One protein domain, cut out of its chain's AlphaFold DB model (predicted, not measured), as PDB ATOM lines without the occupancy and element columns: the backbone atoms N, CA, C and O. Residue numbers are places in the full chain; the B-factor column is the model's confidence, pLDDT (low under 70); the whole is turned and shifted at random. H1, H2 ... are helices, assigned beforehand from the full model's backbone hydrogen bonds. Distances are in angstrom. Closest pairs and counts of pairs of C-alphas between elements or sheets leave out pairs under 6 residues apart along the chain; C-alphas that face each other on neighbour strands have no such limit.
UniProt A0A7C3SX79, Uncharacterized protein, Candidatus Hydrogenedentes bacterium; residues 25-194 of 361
ATOM      1  N   ALA A  25      47.711 -24.785 -50.284       64.12
ATOM      2  CA  ALA A  25      48.175 -26.148 -50.465       64.12
ATOM      3  C   ALA A  25      47.769 -26.604 -51.869       64.12
ATOM      4  O   ALA A  25      46.692 -26.287 -52.371       64.12
ATOM      5  N   TYR A  26      48.700 -27.246 -52.566       80.00
ATOM      6  CA  TYR A  26      48.436 -27.677 -53.927       80.00
ATOM      7  C   TYR A  26      47.423 -28.816 -53.885       80.00
ATOM      8  O   TYR A  26      47.722 -29.873 -53.330       80.00
ATOM      9  N   VAL A  27      46.277 -28.601 -54.534       86.56
ATOM     10  CA  VAL A  27      45.350 -29.658 -54.944       86.56
ATOM     11  C   VAL A  27      46.148 -30.786 -55.587       86.56
ATOM     12  O   VAL A  27      46.882 -30.570 -56.559       86.56
ATOM     13  N   LEU A  28      46.026 -31.981 -55.021       90.19
ATOM     14  CA  LEU A  28      46.806 -33.141 -55.406       90.19
ATOM     15  C   LEU A  28      45.879 -34.255 -55.874       90.19
ATOM     16  O   LEU A  28      45.046 -34.750 -55.123       90.19
ATOM     17  N   ASP A  29      46.061 -34.666 -57.123       93.31
ATOM     18  CA  ASP A  29      45.377 -35.828 -57.674       93.31
ATOM     19  C   ASP A  29      46.307 -37.040 -57.610       93.31
ATOM     20  O   ASP A  29      47.240 -37.162 -58.407       93.31
ATOM     21  N   ILE A  30      46.111 -37.889 -56.601       96.56
ATOM     22  CA  ILE A  30      46.976 -39.055 -56.376       96.56
ATOM     23  C   ILE A  30      46.419 -40.332 -57.000       96.56
ATOM     24  O   ILE A  30      47.182 -41.288 -57.139       96.56
ATOM     25  N   GLU A  31      45.148 -40.331 -57.412       97.56
ATOM     26  CA  GLU A  31      44.426 -41.461 -58.012       97.56
ATOM     27  C   GLU A  31      44.495 -42.754 -57.176       97.56
ATOM     28  O   GLU A  31      44.557 -43.854 -57.735       97.56
ATOM     29  N   ALA A  32      44.516 -42.650 -55.843       97.19
ATOM     30  CA  ALA A  32      44.677 -43.793 -54.950       97.19
ATOM     31  C   ALA A  32      43.592 -44.851 -55.176       97.19
ATOM     32  O   ALA A  32      43.907 -46.041 -55.199       97.19
ATOM     33  N   GLU A  33      42.345 -44.435 -55.418       97.81
ATOM     34  CA  GLU A  33      41.241 -45.347 -55.717       97.81
ATOM     35  C   GLU A  33      41.489 -46.145 -57.010       97.81
ATOM     36  O   GLU A  33      41.359 -47.371 -57.045       97.81
ATOM     37  N   ASN A  34      41.878 -45.463 -58.089       97.88
ATOM     38  CA  ASN A  34      42.124 -46.111 -59.378       97.88
ATOM     39  C   ASN A  34      43.327 -47.056 -59.301       97.88
ATOM     40  O   ASN A  34      43.302 -48.149 -59.875       97.88
ATOM     41  N   ILE A  35      44.373 -46.651 -58.573       96.56
ATOM     42  CA  ILE A  35      45.550 -47.487 -58.345       96.56
ATOM     43  C   ILE A  35      45.175 -48.723 -57.521       96.56
ATOM     44  O   ILE A  35      45.603 -49.820 -57.877       96.56
ATOM     45  N   PHE A  36      44.332 -48.582 -56.493       95.69
ATOM     46  CA  PHE A  36      43.810 -49.710 -55.718       95.69
ATOM     47  C   PHE A  36      43.113 -50.732 -56.622       95.69
ATOM     48  O   PHE A  36      43.513 -51.894 -56.667       95.69
ATOM     49  N   VAL A  37      42.130 -50.293 -57.418       96.81
ATOM     50  CA  VAL A  37      41.396 -51.164 -58.354       96.81
ATOM     51  C   VAL A  37      42.355 -51.888 -59.297       96.81
ATOM     52  O   VAL A  37      42.224 -53.092 -59.532       96.81
ATOM     53  N   LYS A  38      43.348 -51.165 -59.823       95.44
ATOM     54  CA  LYS A  38      44.364 -51.711 -60.722       95.44
ATOM     55  C   LYS A  38      45.229 -52.775 -60.039       95.44
ATOM     56  O   LYS A  38      45.469 -53.817 -60.643       95.44
ATOM     57  N   ILE A  39      45.663 -52.537 -58.800       92.62
ATOM     58  CA  ILE A  39      46.421 -53.498 -57.983       92.62
ATOM     59  C   ILE A  39      45.587 -54.757 -57.747       92.62
ATOM     60  O   ILE A  39      46.040 -55.851 -58.080       92.62
ATOM     61  N   ILE A  40      44.356 -54.615 -57.253       94.12
ATOM     62  CA  ILE A  40      43.475 -55.753 -56.977       94.12
ATOM     63  C   ILE A  40      43.256 -56.586 -58.238       94.12
ATOM     64  O   ILE A  40      43.513 -57.785 -58.227       94.12
ATOM     65  N   LYS A  41      42.883 -55.963 -59.363       95.00
ATOM     66  CA  LYS A  41      42.645 -56.693 -60.618       95.00
ATOM     67  C   LYS A  41      43.893 -57.346 -61.205       95.00
ATOM     68  O   LYS A  41      43.765 -58.331 -61.931       95.00
ATOM     69  N   ALA A  42      45.080 -56.822 -60.914       91.50
ATOM     70  CA  ALA A  42      46.333 -57.424 -61.346       91.50
ATOM     71  C   ALA A  42      46.691 -58.694 -60.555       91.50
ATOM     72  O   ALA A  42      47.231 -59.634 -61.141       91.50
ATOM     73  N   PHE A  43      46.404 -58.726 -59.249       88.88
ATOM     74  CA  PHE A  43      46.758 -59.849 -58.372       88.88
ATOM     75  C   PHE A  43      45.637 -60.882 -58.214       88.88
ATOM     76  O   PHE A  43      45.920 -62.079 -58.184       88.88
ATOM     77  N   ASP A  44      44.381 -60.441 -58.182       93.25
ATOM     78  CA  ASP A  44      43.189 -61.286 -58.187       93.25
ATOM     79  C   ASP A  44      42.131 -60.716 -59.156       93.25
ATOM     80  O   ASP A  44      41.288 -59.895 -58.784       93.25
ATOM     81  N   PRO A  45      42.136 -61.155 -60.429       94.75
ATOM     82  CA  PRO A  45      41.190 -60.669 -61.434       94.75
ATOM     83  C   PRO A  45      39.712 -60.898 -61.079       94.75
ATOM     84  O   PRO A  45      38.842 -60.162 -61.565       94.75
ATOM     85  N   ASN A  46      39.425 -61.914 -60.255       96.75
ATOM     86  CA  ASN A  46      38.067 -62.310 -59.887       96.75
ATOM     87  C   ASN A  46      37.562 -61.590 -58.634       96.75
ATOM     88  O   ASN A  46      36.348 -61.531 -58.444       96.75
ATOM     89  N   ALA A  47      38.456 -61.039 -57.809       96.06
ATOM     90  CA  ALA A  47      38.067 -60.237 -56.658       96.06
ATOM     91  C   ALA A  47      37.280 -58.997 -57.101       96.06
ATOM     92  O   ALA A  47      37.594 -58.369 -58.119       96.06
ATOM     93  N   ASP A  48      36.247 -58.653 -56.340       97.31
ATOM     94  CA  ASP A  48      35.487 -57.421 -56.516       97.31
ATOM     95  C   ASP A  48      36.099 -56.323 -55.632       97.31
ATOM     96  O   ASP A  48      35.977 -56.421 -54.410       97.31
ATOM     97  N   PRO A  49      36.762 -55.295 -56.203       96.69
ATOM     98  CA  PRO A  49      37.393 -54.233 -55.420       96.69
ATOM     99  C   PRO A  49      36.425 -53.477 -54.504       96.69
ATOM    100  O   PRO A  49      36.877 -52.868 -53.540       96.69
ATOM    101  N   ASP A  50      35.119 -53.515 -54.788       97.50
ATOM    102  CA  ASP A  50      34.096 -52.818 -53.999       97.50
ATOM    103  C   ASP A  50      33.736 -53.553 -52.702       97.50
ATOM    104  O   ASP A  50      33.059 -52.992 -51.846       97.50
ATOM    105  N   GLN A  51      34.183 -54.803 -52.554       96.69
ATOM    106  CA  GLN A  51      33.872 -55.671 -51.414       96.69
ATOM    107  C   GLN A  51      35.100 -55.997 -50.552       96.69
ATOM    108  O   GLN A  51      34.988 -56.766 -49.598       96.69
ATOM    109  N   ILE A  52      36.278 -55.472 -50.901       94.94
ATOM    110  CA  ILE A  52      37.519 -55.735 -50.166       94.94
ATOM    111  C   ILE A  52      37.599 -54.795 -48.965       94.94
ATOM    112  O   ILE A  52      37.625 -53.581 -49.136       94.94
ATOM    113  N   ASP A  53      37.638 -55.393 -47.780       93.81
ATOM    114  CA  ASP A  53      37.827 -54.763 -46.470       93.81
ATOM    115  C   ASP A  53      38.823 -55.648 -45.693       93.81
ATOM    116  O   ASP A  53      38.436 -56.556 -44.945       93.81
ATOM    117  N   GLU A  54      40.119 -55.500 -45.998       88.81
ATOM    118  CA  GLU A  54      41.173 -56.386 -45.472       88.81
ATOM    119  C   GLU A  54      41.378 -56.222 -43.960       88.81
ATOM    120  O   GLU A  54      41.667 -57.196 -43.251       88.81
ATOM    121  N   ASP A  55      41.218 -55.003 -43.443       83.62
ATOM    122  CA  ASP A  55      41.320 -54.725 -42.011       83.62
ATOM    123  C   ASP A  55      40.011 -54.955 -41.241       83.62
ATOM    124  O   ASP A  55      40.034 -54.967 -40.005       83.62
ATOM    125  N   LYS A  56      38.913 -55.258 -41.946       87.81
ATOM    126  CA  LYS A  56      37.580 -55.547 -41.392       87.81
ATOM    127  C   LYS A  56      37.063 -54.399 -40.543       87.81
ATOM    128  O   LYS A  56      36.373 -54.622 -39.540       87.81
ATOM    129  N   ASN A  57      37.426 -53.180 -40.920       84.75
ATOM    130  CA  ASN A  57      37.022 -51.995 -40.193       84.75
ATOM    131  C   ASN A  57      35.571 -51.600 -40.528       84.75
ATOM    132  O   ASN A  57      34.992 -50.801 -39.795       84.75
ATOM    133  N   GLY A  58      34.951 -52.206 -41.550       91.31
ATOM    134  CA  GLY A  58      33.575 -51.958 -41.980       91.31
ATOM    135  C   GLY A  58      33.438 -50.944 -43.118       91.31
ATOM    136  O   GLY A  58      32.308 -50.604 -43.471       91.31
ATOM    137  N   ILE A  59      34.549 -50.463 -43.679       95.88
ATOM    138  CA  ILE A  59      34.623 -49.616 -44.870       95.88
ATOM    139  C   ILE A  59      35.464 -50.363 -45.915       95.88
ATOM    140  O   ILE A  59      36.615 -50.683 -45.638       95.88
ATOM    141  N   PRO A  60      34.958 -50.604 -47.137       97.12
ATOM    142  CA  PRO A  60      35.780 -51.133 -48.211       97.12
ATOM    143  C   PRO A  60      37.009 -50.251 -48.461       97.12
ATOM    144  O   PRO A  60      36.887 -49.031 -48.613       97.12
ATOM    145  N   ASP A  61      38.182 -50.866 -48.601       95.62
ATOM    146  CA  ASP A  61      39.471 -50.187 -48.792       95.62
ATOM    147  C   ASP A  61      39.429 -49.206 -49.983       95.62
ATOM    148  O   ASP A  61      40.021 -48.123 -49.956       95.62
ATOM    149  N   ARG A  62      38.663 -49.546 -51.031       97.06
ATOM    150  CA  ARG A  62      38.428 -48.673 -52.189       97.06
ATOM    151  C   ARG A  62      37.648 -47.405 -51.829       97.06
ATOM    152  O   ARG A  62      38.009 -46.327 -52.303       97.06
ATOM    153  N   ALA A  63      36.594 -47.515 -51.019       98.19
ATOM    154  CA  ALA A  63      35.824 -46.360 -50.555       98.19
ATOM    155  C   ALA A  63      36.718 -45.431 -49.725       98.19
ATOM    156  O   ALA A  63      36.694 -44.211 -49.888       98.19
ATOM    157  N   HIS A  64      37.584 -46.021 -48.901       95.94
ATOM    158  CA  HIS A  64      38.534 -45.289 -48.074       95.94
ATOM    159  C   HIS A  64      39.596 -44.551 -48.898       95.94
ATOM    160  O   HIS A  64      39.882 -43.377 -48.654       95.94
ATOM    161  N   ALA A  65      40.126 -45.201 -49.939       97.62
ATOM    162  CA  ALA A  65      41.025 -44.573 -50.903       97.62
ATOM    163  C   ALA A  65      40.348 -43.413 -51.657       97.62
ATOM    164  O   ALA A  65      40.970 -42.366 -51.848       97.62
ATOM    165  N   ARG A  66      39.064 -43.559 -52.025       98.38
ATOM    166  CA  ARG A  66      38.275 -42.479 -52.644       98.38
ATOM    167  C   ARG A  66      38.108 -41.280 -51.707       98.38
ATOM    168  O   ARG A  66      38.230 -40.144 -52.167       98.38
ATOM    169  N   LEU A  67      37.865 -41.507 -50.412       98.38
ATOM    170  CA  LEU A  67      37.796 -40.427 -49.421       98.38
ATOM    171  C   LEU A  67      39.104 -39.624 -49.393       98.38
ATOM    172  O   LEU A  67      39.076 -38.398 -49.478       98.38
ATOM    173  N   LEU A  68      40.255 -40.302 -49.354       98.12
ATOM    174  CA  LEU A  68      41.548 -39.618 -49.389       98.12
ATOM    175  C   LEU A  68      41.772 -38.856 -50.706       98.12
ATOM    176  O   LEU A  68      42.230 -37.714 -50.663       98.12
ATOM    177  N   ASP A  69      41.429 -39.439 -51.860       98.31
ATOM    178  CA  ASP A  69      41.506 -38.740 -53.154       98.31
ATOM    179  C   ASP A  69      40.691 -37.439 -53.130       98.31
ATOM    180  O   ASP A  69      41.160 -36.395 -53.593       98.31
ATOM    181  N   ARG A  70      39.485 -37.470 -52.544       97.94
ATOM    182  CA  ARG A  70      38.642 -36.279 -52.387       97.94
ATOM    183  C   ARG A  70      39.294 -35.237 -51.487       97.94
ATOM    184  O   ARG A  70      39.368 -34.077 -51.889       97.94
ATOM    185  N   VAL A  71      39.761 -35.650 -50.309       97.69
ATOM    186  CA  VAL A  71      40.430 -34.779 -49.333       97.69
ATOM    187  C   VAL A  71      41.610 -34.068 -49.972       97.69
ATOM    188  O   VAL A  71      41.742 -32.862 -49.823       97.69
ATOM    189  N   LEU A  72      42.463 -34.785 -50.703       97.31
ATOM    190  CA  LEU A  72      43.670 -34.209 -51.298       97.31
ATOM    191  C   LEU A  72      43.381 -33.347 -52.532       97.31
ATOM    192  O   LEU A  72      44.192 -32.483 -52.872       97.31
ATOM    193  N   ARG A  73      42.235 -33.548 -53.197       97.06
ATOM    194  CA  ARG A  73      41.855 -32.781 -54.389       97.06
ATOM    195  C   ARG A  73      41.081 -31.494 -54.077       97.06
ATOM    196  O   ARG A  73      41.004 -30.623 -54.940       97.06
ATOM    197  N   ASP A  74      40.489 -31.361 -52.895       96.12
ATOM    198  CA  ASP A  74      39.622 -30.226 -52.574       96.12
ATOM    199  C   ASP A  74      40.044 -29.482 -51.313       96.12
ATOM    200  O   ASP A  74      39.958 -29.997 -50.201       96.12
ATOM    201  N   GLU A  75      40.456 -28.233 -51.517       95.69
ATOM    202  CA  GLU A  75      40.899 -27.320 -50.467       95.69
ATOM    203  C   GLU A  75      39.787 -26.920 -49.489       95.69
ATOM    204  O   GLU A  75      40.086 -26.426 -48.402       95.69
ATOM    205  N   THR A  76      38.509 -27.134 -49.832       95.19
ATOM    206  CA  THR A  76      37.396 -26.840 -48.918       95.19
ATOM    207  C   THR A  76      37.155 -27.942 -47.892       95.19
ATOM    208  O   THR A  76      36.370 -27.737 -46.968       95.19
ATOM    209  N   VAL A  77      37.774 -29.116 -48.056       95.56
ATOM    210  CA  VAL A  77      37.588 -30.251 -47.144       95.56
ATOM    211  C   VAL A  77      38.278 -29.964 -45.803       95.56
ATOM    212  O   VAL A  77      39.413 -29.468 -45.786       95.56
ATOM    213  N   PRO A  78      37.641 -30.277 -44.658       93.44
ATOM    214  CA  PRO A  78      38.267 -30.135 -43.350       93.44
ATOM    215  C   PRO A  78      39.641 -30.810 -43.283       93.44
ATOM    216  O   PRO A  78      39.857 -31.902 -43.803       93.44
ATOM    217  N   ASN A  79      40.597 -30.145 -42.630       92.75
ATOM    218  CA  ASN A  79      41.965 -30.642 -42.449       92.75
ATOM    219  C   ASN A  79      42.775 -30.859 -43.752       92.75
ATOM    220  O   ASN A  79      43.854 -31.453 -43.677       92.75
ATOM    221  N   HIS A  80      42.332 -30.342 -44.912       95.00
ATOM    222  CA  HIS A  80      43.017 -30.484 -46.208       95.00
ATOM    223  C   HIS A  80      44.528 -30.202 -46.136       95.00
ATOM    224  O   HIS A  80      45.333 -31.091 -46.407       95.00
ATOM    225  N   ASP A  81      44.927 -28.997 -45.709       92.69
ATOM    226  CA  ASP A  81      46.339 -28.581 -45.671       92.69
ATOM    227  C   ASP A  81      47.214 -29.544 -44.851       92.69
ATOM    228  O   ASP A  81      48.345 -29.872 -45.225       92.69
ATOM    229  N   LEU A  82      46.677 -30.017 -43.722       90.56
ATOM    230  CA  LEU A  82      47.358 -30.949 -42.833       90.56
ATOM    231  C   LEU A  82      47.509 -32.322 -43.499       90.56
ATOM    232  O   LEU A  82      48.604 -32.887 -43.491       90.56
ATOM    233  N   LEU A  83      46.435 -32.846 -44.092       95.62
ATOM    234  CA  LEU A  83      46.425 -34.162 -44.731       95.62
ATOM    235  C   LEU A  83      47.283 -34.184 -46.006       95.62
ATOM    236  O   LEU A  83      48.027 -35.145 -46.211       95.62
ATOM    237  N   VAL A  84      47.311 -33.096 -46.784       96.44
ATOM    238  CA  VAL A  84      48.251 -32.911 -47.903       96.44
ATOM    239  C   VAL A  84      49.699 -32.928 -47.412       96.44
ATOM    240  O   VAL A  84      50.537 -33.624 -47.991       96.44
ATOM    241  N   ALA A  85      50.018 -32.214 -46.328       91.44
ATOM    242  CA  ALA A  85      51.374 -32.196 -45.778       91.44
ATOM    243  C   ALA A  85      51.825 -33.579 -45.273       91.44
ATOM    244  O   ALA A  85      52.966 -33.985 -45.519       91.44
ATOM    245  N   ILE A  86      50.934 -34.318 -44.603       92.56
ATOM    246  CA  ILE A  86      51.187 -35.689 -44.134       92.56
ATOM    247  C   ILE A  86      51.423 -36.621 -45.326       92.56
ATOM    248  O   ILE A  86      52.430 -37.333 -45.346       92.56
ATOM    249  N   TYR A  87      50.556 -36.567 -46.342       97.25
ATOM    250  CA  TYR A  87      50.710 -37.356 -47.562       97.25
ATOM    251  C   TYR A  87      52.056 -37.095 -48.239       97.25
ATOM    252  O   TYR A  87      52.805 -38.031 -48.520       97.25
ATOM    253  N   TYR A  88      52.408 -35.825 -48.459       96.31
ATOM    254  CA  TYR A  88      53.669 -35.461 -49.103       96.31
ATOM    255  C   TYR A  88      54.885 -35.938 -48.312       96.31
ATOM    256  O   TYR A  88      55.841 -36.445 -48.905       96.31
ATOM    257  N   PHE A  89      54.855 -35.794 -46.983       94.56
ATOM    258  CA  PHE A  89      55.909 -36.314 -46.118       94.56
ATOM    259  C   PHE A  89      56.082 -37.824 -46.320       94.56
ATOM    260  O   PHE A  89      57.195 -38.286 -46.590       94.56
ATOM    261  N   ASN A  90      54.977 -38.573 -46.264       95.12
ATOM    262  CA  ASN A  90      54.983 -40.018 -46.457       95.12
ATOM    263  C   ASN A  90      55.488 -40.387 -47.854       95.12
ATOM    264  O   ASN A  90      56.394 -41.203 -47.970       95.12
ATOM    265  N   TRP A  91      55.002 -39.739 -48.911       95.44
ATOM    266  CA  TRP A  91      55.407 -40.025 -50.288       95.44
ATOM    267  C   TRP A  91      56.898 -39.787 -50.539       95.44
ATOM    268  O   TRP A  91      57.573 -40.623 -51.142       95.44
ATOM    269  N   VAL A  92      57.451 -38.688 -50.016       94.94
ATOM    270  CA  VAL A  92      58.897 -38.425 -50.072       94.94
ATOM    271  C   VAL A  92      59.679 -39.491 -49.309       94.94
ATOM    272  O   VAL A  92      60.748 -39.900 -49.767       94.94
ATOM    273  N   GLN A  93      59.174 -39.950 -48.163       93.94
ATOM    274  CA  GLN A  93      59.822 -41.013 -47.403       93.94
ATOM    275  C   GLN A  93      59.781 -42.354 -48.153       93.94
ATOM    276  O   GLN A  93      60.811 -43.015 -48.255       93.94
ATOM    277  N   ILE A  94      58.657 -42.710 -48.785       91.69
ATOM    278  CA  ILE A  94      58.565 -43.910 -49.633       91.69
ATOM    279  C   ILE A  94      59.546 -43.844 -50.791       91.69
ATOM    280  O   ILE A  94      60.237 -44.821 -51.035       91.69
ATOM    281  N   LYS A  95      59.681 -42.700 -51.464       91.31
ATOM    282  CA  LYS A  95      60.673 -42.535 -52.537       91.31
ATOM    283  C   LYS A  95      62.109 -42.776 -52.071       91.31
ATOM    284  O   LYS A  95      62.926 -43.253 -52.853       91.31
ATOM    285  N   LYS A  96      62.433 -42.448 -50.815       91.00
ATOM    286  CA  LYS A  96      63.755 -42.722 -50.227       91.00
ATOM    287  C   LYS A  96      63.935 -44.198 -49.880       91.00
ATOM    288  O   LYS A  96      65.009 -44.741 -50.124       91.00
ATOM    289  N   ASP A  97      62.900 -44.817 -49.322       87.50
ATOM    290  CA  ASP A  97      62.931 -46.208 -48.861       87.50
ATOM    291  C   ASP A  97      62.689 -47.210 -50.011       87.50
ATOM    292  O   ASP A  97      62.983 -48.404 -49.895       87.50
ATOM    293  N   ASN A  98      62.203 -46.730 -51.159       84.12
ATOM    294  CA  ASN A  98      62.010 -47.514 -52.365       84.12
ATOM    295  C   ASN A  98      63.363 -47.940 -52.961       84.12
ATOM    296  O   ASN A  98      64.069 -47.173 -53.615       84.12
ATOM    297  N   THR A  99      63.691 -49.218 -52.783       81.06
ATOM    298  CA  THR A  99      64.892 -49.857 -53.346       81.06
ATOM    299  C   THR A  99      64.591 -50.730 -54.569       81.06
ATOM    300  O   THR A  99      65.446 -51.504 -55.003       81.06
ATOM    301  N   LEU A 100      63.391 -50.617 -55.162       74.56
ATOM    302  CA  LEU A 100      62.923 -51.521 -56.220       74.56
ATOM    303  C   LEU A 100      63.820 -51.537 -57.461       74.56
ATOM    304  O   LEU A 100      63.935 -52.581 -58.108       74.56
ATOM    305  N   GLY A 101      64.451 -50.413 -57.812       79.19
ATOM    306  CA  GLY A 101      65.339 -50.315 -58.971       79.19
ATOM    307  C   GLY A 101      64.713 -50.926 -60.234       79.19
ATOM    308  O   GLY A 101      63.634 -50.528 -60.668       79.19
ATOM    309  N   SER A 102      65.359 -51.945 -60.809       79.38
ATOM    310  CA  SER A 102      64.877 -52.637 -62.015       79.38
ATOM    311  C   SER A 102      63.666 -53.555 -61.798       79.38
ATOM    312  O   SER A 102      62.982 -53.870 -62.770       79.38
ATOM    313  N   LYS A 103      63.354 -53.987 -60.564       82.12
ATOM    314  CA  LYS A 103      62.155 -54.813 -60.282       82.12
ATOM    315  C   LYS A 103      60.865 -54.069 -60.605       82.12
ATOM    316  O   LYS A 103      59.876 -54.650 -61.032       82.12
ATOM    317  N   CYS A 104      60.928 -52.763 -60.441       81.62
ATOM    318  CA  CYS A 104      59.856 -51.834 -60.699       81.62
ATOM    319  C   CYS A 104      59.423 -51.847 -62.183       81.62
ATOM    320  O   CYS A 104      58.236 -51.888 -62.499       81.62
ATOM    321  N   ILE A 105      60.397 -51.966 -63.096       83.50
ATOM    322  CA  ILE A 105      60.155 -52.147 -64.537       83.50
ATOM    323  C   ILE A 105      59.445 -53.480 -64.807       83.50
ATOM    324  O   ILE A 105      58.540 -53.536 -65.636       83.50
ATOM    325  N   ALA A 106      59.824 -54.551 -64.101       85.06
ATOM    326  CA  ALA A 106      59.192 -55.857 -64.267       85.06
ATOM    327  C   ALA A 106      57.720 -55.845 -63.819       85.06
ATOM    328  O   ALA A 106      56.872 -56.379 -64.527       85.06
ATOM    329  N   ILE A 107      57.398 -55.190 -62.696       84.25
ATOM    330  CA  ILE A 107      56.008 -55.045 -62.225       84.25
ATOM    331  C   ILE A 107      55.174 -54.274 -63.248       84.25
ATOM    332  O   ILE A 107      54.086 -54.716 -63.614       84.25
ATOM    333  N   GLN A 108      55.715 -53.179 -63.780       90.62
ATOM    334  CA  GLN A 108      55.044 -52.408 -64.820       90.62
ATOM    335  C   GLN A 108      54.797 -53.234 -66.087       90.62
ATOM    336  O   GLN A 108      53.731 -53.122 -66.685       90.62
ATOM    337  N   GLN A 109      55.742 -54.082 -66.497       90.06
ATOM    338  CA  GLN A 109      55.578 -54.941 -67.675       90.06
ATOM    339  C   GLN A 109      54.585 -56.088 -67.458       90.06
ATOM    340  O   GLN A 109      53.852 -56.430 -68.382       90.06
ATOM    341  N   LEU A 110      54.571 -56.693 -66.266       88.56
ATOM    342  CA  LEU A 110      53.733 -57.856 -65.963       88.56
ATOM    343  C   LEU A 110      52.296 -57.472 -65.608       88.56
ATOM    344  O   LEU A 110      51.362 -58.151 -66.023       88.56
ATOM    345  N   TYR A 111      52.130 -56.389 -64.854       90.31
ATOM    346  CA  TYR A 111      50.860 -56.019 -64.228       90.31
ATOM    347  C   TYR A 111      50.339 -54.654 -64.686       90.31
ATOM    348  O   TYR A 111      49.247 -54.241 -64.306       90.31
ATOM    349  N   GLY A 112      51.114 -53.919 -65.489       93.62
ATOM    350  CA  GLY A 112      50.753 -52.577 -65.939       93.62
ATOM    351  C   GLY A 112      50.876 -51.497 -64.864       93.62
ATOM    352  O   GLY A 112      50.556 -50.350 -65.156       93.62
ATOM    353  N   ILE A 113      51.322 -51.827 -63.646       92.56
ATOM    354  CA  ILE A 113      51.411 -50.910 -62.499       92.56
ATOM    355  C   ILE A 113      52.802 -50.270 -62.456       92.56
ATOM    356  O   ILE A 113      53.818 -50.957 -62.359       92.56
ATOM    357  N   THR A 114      52.857 -48.947 -62.545       93.19
ATOM    358  CA  THR A 114      54.098 -48.171 -62.530       93.19
ATOM    359  C   THR A 114      54.657 -48.017 -61.115       93.19
ATOM    360  O   THR A 114      53.943 -48.122 -60.120       93.19
ATOM    361  N   CYS A 115      55.950 -47.707 -61.015       89.88
ATOM    362  CA  CYS A 115      56.590 -47.388 -59.736       89.88
ATOM    363  C   CYS A 115      55.927 -46.222 -59.018       89.88
ATOM    364  O   CYS A 115      55.709 -46.287 -57.816       89.88
ATOM    365  N   ASP A 116      55.621 -45.169 -59.771       92.50
ATOM    366  CA  ASP A 116      55.005 -43.964 -59.233       92.50
ATOM    367  C   ASP A 116      53.620 -44.272 -58.649       92.50
ATOM    368  O   ASP A 116      53.307 -43.804 -57.560       92.50
ATOM    369  N   GLU A 117      52.834 -45.135 -59.304       93.94
ATOM    370  CA  GLU A 117      51.559 -45.616 -58.759       93.94
ATOM    371  C   GLU A 117      51.760 -46.395 -57.448       93.94
ATOM    372  O   GLU A 117      51.063 -46.124 -56.473       93.94
ATOM    373  N   ILE A 118      52.741 -47.307 -57.374       90.81
ATOM    374  CA  ILE A 118      53.049 -48.038 -56.127       90.81
ATOM    375  C   ILE A 118      53.455 -47.066 -55.019       90.81
ATOM    376  O   ILE A 118      52.983 -47.189 -53.891       90.81
ATOM    377  N   GLU A 119      54.316 -46.094 -55.316       92.12
ATOM    378  CA  GLU A 119      54.775 -45.098 -54.347       92.12
ATOM    379  C   GLU A 119      53.627 -44.215 -53.850       92.12
ATOM    380  O   GLU A 119      53.493 -44.019 -52.640       92.12
ATOM    381  N   ARG A 120      52.792 -43.703 -54.767       94.94
ATOM    382  CA  ARG A 120      51.623 -42.876 -54.439       94.94
ATOM    383  C   ARG A 120      50.620 -43.643 -53.590       94.94
ATOM    384  O   ARG A 120      50.163 -43.117 -52.578       94.94
ATOM    385  N   PHE A 121      50.309 -44.879 -53.973       94.75
ATOM    386  CA  PHE A 121      49.352 -45.716 -53.256       94.75
ATOM    387  C   PHE A 121      49.879 -46.156 -51.888       94.75
ATOM    388  O   PHE A 121      49.168 -46.089 -50.892       94.75
ATOM    389  N   SER A 122      51.159 -46.508 -51.787       93.00
ATOM    390  CA  SER A 122      51.762 -46.821 -50.488       93.00
ATOM    391  C   SER A 122      51.721 -45.605 -49.554       93.00
ATOM    392  O   SER A 122      51.452 -45.744 -48.362       93.00
ATOM    393  N   ALA A 123      51.938 -44.396 -50.087       95.12
ATOM    394  CA  ALA A 123      51.851 -43.163 -49.308       95.12
ATOM    395  C   ALA A 123      50.411 -42.882 -48.874       95.12
ATOM    396  O   ALA A 123      50.201 -42.429 -47.749       95.12
ATOM    397  N   ALA A 124      49.435 -43.201 -49.727       96.75
ATOM    398  CA  ALA A 124      48.014 -43.123 -49.417       96.75
ATOM    399  C   ALA A 124      47.651 -44.016 -48.222       96.75
ATOM    400  O   ALA A 124      47.156 -43.505 -47.222       96.75
ATOM    401  N   ILE A 125      48.000 -45.307 -48.265       94.62
ATOM    402  CA  ILE A 125      47.707 -46.267 -47.186       94.62
ATOM    403  C   ILE A 125      48.356 -45.854 -45.855       94.62
ATOM    404  O   ILE A 125      47.707 -45.869 -44.810       94.62
ATOM    405  N   ILE A 126      49.617 -45.409 -45.875       93.12
ATOM    406  CA  ILE A 126      50.288 -44.898 -44.664       93.12
ATOM    407  C   ILE A 126      49.591 -43.639 -44.126       93.12
ATOM    408  O   ILE A 126      49.510 -43.454 -42.913       93.12
ATOM    409  N   THR A 127      49.078 -42.781 -45.010       95.75
ATOM    410  CA  THR A 127      48.400 -41.531 -44.633       95.75
ATOM    411  C   THR A 127      47.009 -41.772 -44.056       95.75
ATOM    412  O   THR A 127      46.676 -41.141 -43.054       95.75
ATOM    413  N   LEU A 128      46.237 -42.715 -44.616       94.81
ATOM    414  CA  LEU A 128      45.009 -43.236 -43.992       94.81
ATOM    415  C   LEU A 128      45.302 -43.734 -42.575       94.81
ATOM    416  O   LEU A 128      44.498 -43.573 -41.662       94.81
ATOM    417  N   GLY A 129      46.499 -44.289 -42.375       85.62
ATOM    418  CA  GLY A 129      47.013 -44.627 -41.060       85.62
ATOM    419  C   GLY A 129      46.389 -45.886 -40.482       85.62
ATOM    420  O   GLY A 129      46.606 -46.138 -39.299       85.62
ATOM    421  N   GLU A 130      45.626 -46.665 -41.250       82.75
ATOM    422  CA  GLU A 130      45.014 -47.909 -40.781       82.75
ATOM    423  C   GLU A 130      46.090 -48.975 -40.518       82.75
ATOM    424  O   GLU A 130      46.761 -49.418 -41.456       82.75
ATOM    425  N   PRO A 131      46.327 -49.387 -39.257       75.50
ATOM    426  CA  PRO A 131      47.492 -50.208 -38.910       75.50
ATOM    427  C   PRO A 131      47.491 -51.566 -39.613       75.50
ATOM    428  O   PRO A 131      48.534 -52.025 -40.081       75.50
ATOM    429  N   MET A 132      46.311 -52.178 -39.710       75.56
ATOM    430  CA  MET A 132      46.122 -53.472 -40.354       75.56
ATOM    431  C   MET A 132      46.231 -53.359 -41.876       75.56
ATOM    432  O   MET A 132      46.954 -54.156 -42.470       75.56
ATOM    433  N   ALA A 133      45.628 -52.342 -42.504       82.81
ATOM    434  CA  ALA A 133      45.786 -52.107 -43.942       82.81
ATOM    435  C   ALA A 133      47.259 -51.863 -44.309       82.81
ATOM    436  O   ALA A 133      47.783 -52.462 -45.250       82.81
ATOM    437  N   ILE A 134      47.977 -51.062 -43.512       82.88
ATOM    438  CA  ILE A 134      49.427 -50.873 -43.642       82.88
ATOM    439  C   ILE A 134      50.142 -52.224 -43.548       82.88
ATOM    440  O   ILE A 134      50.950 -52.552 -44.411       82.88
ATOM    441  N   GLN A 135      49.860 -53.037 -42.532       76.88
ATOM    442  CA  GLN A 135      50.514 -54.334 -42.377       76.88
ATOM    443  C   GLN A 135      50.246 -55.262 -43.574       76.88
ATOM    444  O   GLN A 135      51.194 -55.802 -44.149       76.88
ATOM    445  N   TYR A 136      48.994 -55.409 -44.002       80.62
ATOM    446  CA  TYR A 136      48.627 -56.294 -45.107       80.62
ATOM    447  C   TYR A 136      49.184 -55.821 -46.452       80.62
ATOM    448  O   TYR A 136      49.898 -56.576 -47.122       80.62
ATOM    449  N   PHE A 137      48.937 -54.568 -46.839       80.44
ATOM    450  CA  PHE A 137      49.370 -54.062 -48.141       80.44
ATOM    451  C   PHE A 137      50.883 -53.866 -48.204       80.44
ATOM    452  O   PHE A 137      51.535 -54.295 -49.162       80.44
ATOM    453  N   ILE A 138      51.474 -53.257 -47.175       71.81
ATOM    454  CA  ILE A 138      52.887 -52.884 -47.219       71.81
ATOM    455  C   ILE A 138      53.799 -54.044 -46.818       71.81
ATOM    456  O   ILE A 138      54.823 -54.286 -47.459       71.81
ATOM    457  N   GLN A 139      53.467 -54.795 -45.771       66.19
ATOM    458  CA  GLN A 139      54.338 -55.901 -45.364       66.19
ATOM    459  C   GLN A 139      54.037 -57.177 -46.151       66.19
ATOM    460  O   GLN A 139      54.950 -57.969 -46.370       66.19
ATOM    461  N   GLY A 140      52.807 -57.372 -46.630       70.62
ATOM    462  CA  GLY A 140      52.436 -58.509 -47.471       70.62
ATOM    463  C   GLY A 140      52.854 -58.322 -48.928       70.62
ATOM    464  O   GLY A 140      53.845 -58.901 -49.376       70.62
ATOM    465  N   ALA A 141      52.103 -57.514 -49.678       68.25
ATOM    466  CA  ALA A 141      52.293 -57.371 -51.124       68.25
ATOM    467  C   ALA A 141      53.613 -56.668 -51.475       68.25
ATOM    468  O   ALA A 141      54.309 -57.040 -52.424       68.25
ATOM    469  N   ILE A 142      53.993 -55.668 -50.680       68.75
ATOM    470  CA  ILE A 142      55.135 -54.818 -51.005       68.75
ATOM    471  C   ILE A 142      56.492 -55.428 -50.580       68.75
ATOM    472  O   ILE A 142      57.510 -55.223 -51.254       68.75
ATOM    473  N   SER A 143      56.532 -56.276 -49.546       66.25
ATOM    474  CA  SER A 143      57.761 -57.017 -49.206       66.25
ATOM    475  C   SER A 143      58.173 -57.999 -50.307       66.25
ATOM    476  O   SER A 143      59.368 -58.185 -50.553       66.25
ATOM    477  N   GLN A 144      57.205 -58.561 -51.043       69.75
ATOM    478  CA  GLN A 144      57.472 -59.441 -52.184       69.75
ATOM    479  C   GLN A 144      58.182 -58.706 -53.323       69.75
ATOM    480  O   GLN A 144      59.025 -59.285 -54.014       69.75
ATOM    481  N   VAL A 145      57.905 -57.409 -53.491       68.19
ATOM    482  CA  VAL A 145      58.605 -56.581 -54.480       68.19
ATOM    483  C   VAL A 145      59.921 -56.024 -53.931       68.19
ATOM    484  O   VAL A 145      60.848 -55.765 -54.698       68.19
ATOM    485  N   GLY A 146      60.100 -56.003 -52.609       68.19
ATOM    486  CA  GLY A 146      61.372 -55.728 -51.941       68.19
ATOM    487  C   GLY A 146      61.513 -54.307 -51.407       68.19
ATOM    488  O   GLY A 146      62.637 -53.876 -51.167       68.19
ATOM    489  N   ILE A 147      60.410 -53.583 -51.208       71.19
ATOM    490  CA  ILE A 147      60.438 -52.368 -50.390       71.19
ATOM    491  C   ILE A 147      60.347 -52.810 -48.926       71.19
ATOM    492  O   ILE A 147      59.508 -53.634 -48.564       71.19
ATOM    493  N   THR A 148      61.230 -52.277 -48.087       77.56
ATOM    494  CA  THR A 148      61.192 -52.484 -46.635       77.56
ATOM    495  C   THR A 148      60.772 -51.176 -45.990       77.56
ATOM    496  O   THR A 148      61.480 -50.183 -46.115       77.56
ATOM    497  N   ILE A 149      59.622 -51.174 -45.320       78.56
ATOM    498  CA  ILE A 149      59.059 -49.982 -44.683       78.56
ATOM    499  C   ILE A 149      59.282 -50.089 -43.173       78.56
ATOM    500  O   ILE A 149      58.753 -50.992 -42.527       78.56
ATOM    501  N   ASP A 150      60.059 -49.162 -42.608       82.06
ATOM    502  CA  ASP A 150      60.106 -48.943 -41.159       82.06
ATOM    503  C   ASP A 150      59.109 -47.839 -40.806       82.06
ATOM    504  O   ASP A 150      59.385 -46.657 -41.014       82.06
ATOM    505  N   LEU A 151      57.951 -48.227 -40.260       80.81
ATOM    506  CA  LEU A 151      56.853 -47.310 -39.922       80.81
ATOM    507  C   LEU A 151      57.272 -46.162 -38.992       80.81
ATOM    508  O   LEU A 151      56.605 -45.132 -38.965       80.81
ATOM    509  N   LYS A 152      58.400 -46.282 -38.283       80.25
ATOM    510  CA  LYS A 152      58.954 -45.207 -37.440       80.25
ATOM    511  C   LYS A 152      59.394 -43.975 -38.231       80.25
ATOM    512  O   LYS A 152      59.529 -42.907 -37.642       80.25
ATOM    513  N   ASN A 153      59.642 -44.118 -39.532       86.69
ATOM    514  CA  ASN A 153      60.057 -43.018 -40.403       86.69
ATOM    515  C   ASN A 153      58.874 -42.282 -41.045       86.69
ATOM    516  O   ASN A 153      59.083 -41.300 -41.754       86.69
ATOM    517  N   TYR A 154      57.646 -42.746 -40.809       89.62
ATOM    518  CA  TYR A 154      56.444 -42.250 -41.461       89.62
ATOM    519  C   TYR A 154      55.561 -41.461 -40.504       89.62
ATOM    520  O   TYR A 154      55.601 -41.647 -39.288       89.62
ATOM    521  N   ASN A 155      54.745 -40.573 -41.066       85.56
ATOM    522  CA  ASN A 155      53.759 -39.825 -40.314       85.56
ATOM    523  C   ASN A 155      52.381 -40.490 -40.441       85.56
ATOM    524  O   ASN A 155      51.704 -40.361 -41.459       85.56
ATOM    525  N   LEU A 156      51.971 -41.181 -39.378       85.88
ATOM    526  CA  LEU A 156      50.685 -41.880 -39.283       85.88
ATOM    527  C   LEU A 156      49.563 -40.998 -38.715       85.88
ATOM    528  O   LEU A 156      48.460 -41.488 -38.474       85.88
ATOM    529  N   SER A 157      49.819 -39.707 -38.472       83.38
ATOM    530  CA  SER A 157      48.838 -38.817 -37.844       83.38
ATOM    531  C   SER A 157      47.620 -38.536 -38.723       83.38
ATOM    532  O   SER A 157      46.625 -38.047 -38.206       83.38
ATOM    533  N   GLY A 158      47.663 -38.844 -40.026       88.94
ATOM    534  CA  GLY A 158      46.499 -38.708 -40.910       88.94
ATOM    535  C   GLY A 158      45.344 -39.618 -40.486       88.94
ATOM    536  O   GLY A 158      44.179 -39.236 -40.590       88.94
ATOM    537  N   GLY A 159      45.665 -40.750 -39.849       87.12
ATOM    538  CA  GLY A 159      44.668 -41.652 -39.289       87.12
ATOM    539  C   GLY A 159      43.878 -41.107 -38.098       87.12
ATOM    540  O   GLY A 159      42.913 -41.734 -37.680       87.12
ATOM    541  N   LEU A 160      44.237 -39.936 -37.563       82.44
ATOM    542  CA  LEU A 160      43.391 -39.210 -36.608       82.44
ATOM    543  C   LEU A 160      42.083 -38.706 -37.217       82.44
ATOM    544  O   LEU A 160      41.139 -38.467 -36.474       82.44
ATOM    545  N   TYR A 161      42.069 -38.518 -38.535       92.88
ATOM    546  CA  TYR A 161      40.966 -37.919 -39.282       92.88
ATOM    547  C   TYR A 161      40.357 -38.914 -40.257       92.88
ATOM    548  O   TYR A 161      39.155 -38.929 -40.464       92.88
ATOM    549  N   LEU A 162      41.201 -39.751 -40.862       95.44
ATOM    550  CA  LEU A 162      40.788 -40.560 -41.998       95.44
ATOM    551  C   LEU A 162      40.288 -41.940 -41.610       95.44
ATOM    552  O   LEU A 162      39.479 -42.473 -42.345       95.44
ATOM    553  N   ARG A 163      40.729 -42.534 -40.498       92.06
ATOM    554  CA  ARG A 163      40.380 -43.923 -40.159       92.06
ATOM    555  C   ARG A 163      38.885 -44.176 -40.040       92.06
ATOM    556  O   ARG A 163      38.120 -43.255 -39.779       92.06
ATOM    557  N   ALA A 164      38.481 -45.435 -40.115       91.44
ATOM    558  CA  ALA A 164      37.089 -45.839 -39.960       91.44
ATOM    559  C   ALA A 164      36.455 -45.320 -38.656       91.44
ATOM    560  O   ALA A 164      35.298 -44.912 -38.639       91.44
ATOM    561  N   THR A 165      37.221 -45.277 -37.564       85.00
ATOM    562  CA  THR A 165      36.773 -44.770 -36.255       85.00
ATOM    563  C   THR A 165      37.003 -43.270 -36.043       85.00
ATOM    564  O   THR A 165      36.667 -42.753 -34.976       85.00
ATOM    565  N   ALA A 166      37.604 -42.580 -37.012       88.06
ATOM    566  CA  ALA A 166      37.907 -41.157 -36.934       88.06
ATOM    567  C   ALA A 166      36.736 -40.283 -37.400       88.06
ATOM    568  O   ALA A 166      35.765 -40.784 -37.961       88.06
ATOM    569  N   ASP A 167      36.878 -38.987 -37.140       92.44
ATOM    570  CA  ASP A 167      35.968 -37.910 -37.527       92.44
ATOM    571  C   ASP A 167      36.713 -36.977 -38.480       92.44
ATOM    572  O   ASP A 167      37.630 -36.262 -38.048       92.44
ATOM    573  N   LEU A 168      36.421 -37.020 -39.776       95.19
ATOM    574  CA  LEU A 168      37.133 -36.145 -40.701       95.19
ATOM    575  C   LEU A 168      36.639 -34.697 -40.586       95.19
ATOM    576  O   LEU A 168      37.462 -33.771 -40.633       95.19
ATOM    577  N   ASP A 169      35.335 -34.495 -40.416       94.94
ATOM    578  CA  ASP A 169      34.692 -33.185 -40.500       94.94
ATOM    579  C   ASP A 169      34.320 -32.562 -39.141       94.94
ATOM    580  O   ASP A 169      34.127 -31.343 -39.051       94.94
ATOM    581  N   GLY A 170      34.371 -33.348 -38.065       90.62
ATOM    582  CA  GLY A 170      34.215 -32.901 -36.687       90.62
ATOM    583  C   GLY A 170      32.772 -32.892 -36.183       90.62
ATOM    584  O   GLY A 170      32.502 -32.221 -35.176       90.62
ATOM    585  N   ASP A 171      31.846 -33.569 -36.862       91.56
ATOM    586  CA  ASP A 171      30.430 -33.613 -36.489       91.56
ATOM    587  C   ASP A 171      30.075 -34.698 -35.450       91.56
ATOM    588  O   ASP A 171      28.933 -34.773 -34.982       91.56
ATOM    589  N   GLN A 172      31.079 -35.448 -34.984       88.50
ATOM    590  CA  GLN A 172      31.002 -36.553 -34.024       88.50
ATOM    591  C   GLN A 172      30.381 -37.842 -34.578       88.50
ATOM    592  O   GLN A 172      30.040 -38.744 -33.798       88.50
ATOM    593  N   ILE A 173      30.284 -37.971 -35.900       89.75
ATOM    594  CA  ILE A 173      29.927 -39.199 -36.603       89.75
ATOM    595  C   ILE A 173      31.199 -39.796 -37.212       89.75
ATOM    596  O   ILE A 173      31.962 -39.141 -37.906       89.75
ATOM    597  N   SER A 174      31.486 -41.064 -36.904       91.56
ATOM    598  CA  SER A 174      32.703 -41.690 -37.437       91.56
ATOM    599  C   SER A 174      32.597 -41.926 -38.944       91.56
ATOM    600  O   SER A 174      31.518 -42.290 -39.415       91.56
ATOM    601  N   ASN A 175      33.719 -41.891 -39.668       94.88
ATOM    602  CA  ASN A 175      33.761 -42.205 -41.103       94.88
ATOM    603  C   ASN A 175      33.069 -43.552 -41.423       94.88
ATOM    604  O   ASN A 175      32.376 -43.704 -42.429       94.88
ATOM    605  N   ARG A 176      33.195 -44.555 -40.544       93.75
ATOM    606  CA  ARG A 176      32.503 -45.847 -40.684       93.75
ATOM    607  C   ARG A 176      30.997 -45.709 -40.613       93.75
ATOM    608  O   ARG A 176      30.282 -46.341 -41.388       93.75
ATOM    609  N   LYS A 177      30.508 -44.922 -39.659       92.56
ATOM    610  CA  LYS A 177      29.078 -44.685 -39.500       92.56
ATOM    611  C   LYS A 177      28.518 -43.954 -40.715       92.56
ATOM    612  O   LYS A 177      27.452 -44.312 -41.207       92.56
ATOM    613  N   GLU A 178      29.255 -42.997 -41.252       95.31
ATOM    614  CA  GLU A 178      28.866 -42.288 -42.468       95.31
ATOM    615  C   GLU A 178      28.828 -43.194 -43.693       95.31
ATOM    616  O   GLU A 178      27.898 -43.095 -44.495       95.31
ATOM    617  N   PHE A 179      29.780 -44.125 -43.804       96.38
ATOM    618  CA  PHE A 179      29.758 -45.155 -44.838       96.38
ATOM    619  C   PHE A 179      28.531 -46.070 -44.710       96.38
ATOM    620  O   PHE A 179      27.851 -46.348 -45.699       96.38
ATOM    621  N   GLN A 180      28.193 -46.500 -43.491       94.44
ATOM    622  CA  GLN A 180      26.984 -47.293 -43.237       94.44
ATOM    623  C   GLN A 180      25.708 -46.520 -43.590       94.44
ATOM    624  O   GLN A 180      24.798 -47.086 -44.195       94.44
ATOM    625  N   ASN A 181      25.651 -45.231 -43.246       94.06
ATOM    626  CA  ASN A 181      24.534 -44.348 -43.578       94.06
ATOM    627  C   ASN A 181      24.414 -44.106 -45.092       94.06
ATOM    628  O   ASN A 181      23.329 -43.802 -45.578       94.06
ATOM    629  N   ALA A 182      25.511 -44.259 -45.838       96.88
ATOM    630  CA  ALA A 182      25.521 -44.200 -47.292       96.88
ATOM    631  C   ALA A 182      25.076 -45.513 -47.967       96.88
ATOM    632  O   ALA A 182      25.030 -45.576 -49.193       96.88
ATOM    633  N   GLU A 183      24.763 -46.565 -47.199       96.69
ATOM    634  CA  GLU A 183      24.297 -47.869 -47.704       96.69
ATOM    635  C   GLU A 183      25.226 -48.489 -48.772       96.69
ATOM    636  O   GLU A 183      24.788 -49.216 -49.665       96.69
ATOM    637  N   GLY A 184      26.532 -48.213 -48.673       93.44
ATOM    638  CA  GLY A 184      27.548 -48.688 -49.615       93.44
ATOM    639  C   GLY A 184      27.758 -47.812 -50.857       93.44
ATOM    640  O   GLY A 184      28.606 -48.150 -51.680       93.44
ATOM    641  N   ASP A 185      27.047 -46.691 -51.005       98.19
ATOM    642  CA  ASP A 185      27.328 -45.697 -52.047       98.19
ATOM    643  C   ASP A 185      28.581 -44.886 -51.678       98.19
ATOM    644  O   ASP A 185      28.609 -44.137 -50.701       98.19
ATOM    645  N   PHE A 186      29.644 -45.042 -52.468       98.06
ATOM    646  CA  PHE A 186      30.937 -44.423 -52.176       98.06
ATOM    647  C   PHE A 186      30.916 -42.902 -52.341       98.06
ATOM    648  O   PHE A 186      31.636 -42.210 -51.627       98.06
ATOM    649  N   ASP A 187      30.117 -42.366 -53.264       98.19
ATOM    650  CA  ASP A 187      30.054 -40.920 -53.489       98.19
ATOM    651  C   ASP A 187      29.239 -40.244 -52.387       98.19
ATOM    652  O   ASP A 187      29.627 -39.183 -51.893       98.19
ATOM    653  N   LEU A 188      28.154 -40.889 -51.947       97.88
ATOM    654  CA  LEU A 188      27.390 -40.443 -50.788       97.88
ATOM    655  C   LEU A 188      28.214 -40.546 -49.499       97.88
ATOM    656  O   LEU A 188      28.206 -39.604 -48.713       97.88
ATOM    657  N   PHE A 189      28.979 -41.626 -49.311       98.06
ATOM    658  CA  PHE A 189      29.916 -41.753 -48.191       98.06
ATOM    659  C   PHE A 189      30.910 -40.593 -48.162       98.06
ATOM    660  O   PHE A 189      31.018 -39.907 -47.151       98.06
ATOM    661  N   VAL A 190      31.604 -40.342 -49.276       98.06
ATOM    662  CA  VAL A 190      32.575 -39.248 -49.349       98.06
ATOM    663  C   VAL A 190      31.913 -37.890 -49.126       98.06
ATOM    664  O   VAL A 190      32.527 -37.020 -48.521       98.06
ATOM    665  N   SER A 191      30.682 -37.691 -49.605       97.69
ATOM    666  CA  SER A 191      29.930 -36.459 -49.356       97.69
ATOM    667  C   SER A 191      29.580 -36.274 -47.883       97.69
ATOM    668  O   SER A 191      29.663 -35.141 -47.411       97.69
ATOM    669  N   ASN A 192      29.169 -37.344 -47.195       96.44
ATOM    670  CA  ASN A 192      28.882 -37.321 -45.763       96.44
ATOM    671  C   ASN A 192      30.166 -36.967 -44.998       96.44
ATOM    672  O   ASN A 192      30.201 -35.909 -44.392       96.44
ATOM    673  N   ALA A 193      31.256 -37.710 -45.227       96.69
ATOM    674  CA  ALA A 193      32.508 -37.595 -44.466       96.69
ATOM    675  C   ALA A 193      33.263 -36.270 -44.551       96.69
ATOM    676  O   ALA A 193      34.237 -36.053 -43.834       96.69
ATOM    677  N   ILE A 194      32.876 -35.378 -45.457       97.44
ATOM    678  CA  ILE A 194      33.499 -34.057 -45.598       97.44
ATOM    679  C   ILE A 194      32.549 -32.913 -45.232       97.44
ATOM    680  O   ILE A 194      32.944 -31.750 -45.367       97.44
TER     681      ILE A 194
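This is residues 25 to 194 of the 361 residues of an uncharacterized protein of Candidatus Hydrogenedentes bacterium (UniProt A0A7C3SX79). A core helix, H5, is surrounded by H1, H2, H3 and H6, mostly crossed; H4 lies at one end of the longest axis, and the H8 and H9 pair at the other, where H9 packs on H2. The printed part has 170 residues with nine named helices, H1 to H9 in order, and no named strand: the class is all helix. It is compact, with a radius of gyration of the C-alphas of 15.2 A, and spans 47 by 35 by 25 A.

H1, residues 32 to 43, begins at C-alpha 32 (44.677, -43.793, -54.950) and measures 16.5 A. H2 is residues 61 to 73, 18.4 A; H3 is residues 80 to 97, 25.5 A. H4 is residues 103 to 111, H5 115 to 128, 20.0 A, and H6 131 to 145, 20.2 A. H7 is residues 159 to 162, H8 175 to 181, and H9 186 to 193, ending at C-alpha 193 (32.508, -37.595, -44.466).

H5 is the hub, touching six helices. H3 touches it at a steep tilt of 50 degrees, closest C-alphas Trp 91 and Ala 123, 4.8 A. H5 and H6 form a helical hairpin at 19 degrees, closest C-alphas Ile 125 and Ile 134, 6.1 A. H1 and H2 form another at 32 degrees, C-alphas of Glu 33 and Ala 65 closest at 4.9 A. H4 and H7 each only just touch H5, with 3 pairs of C-alphas within 8 A. H9 touches H2, closest C-alphas Leu 67 and Val 190, 5.4 A, and H8, closest C-alphas Phe 179 and Phe 189, 4.8 A. Every O i to N i+4 pair is within hydrogen-bond range in H1 to H5, H8 and H9; H6 has 7 of 11, and H7 is too short for such a pair.

The C-alphas farthest apart, of Ser 102 and Asp 171, are 46.9 A apart. The printed part has no cut; the links H1 to H2, H6 to H7 and H7 to H8 are long. The pLDDT is under 70 at residues 25, 139 and 141 to 146.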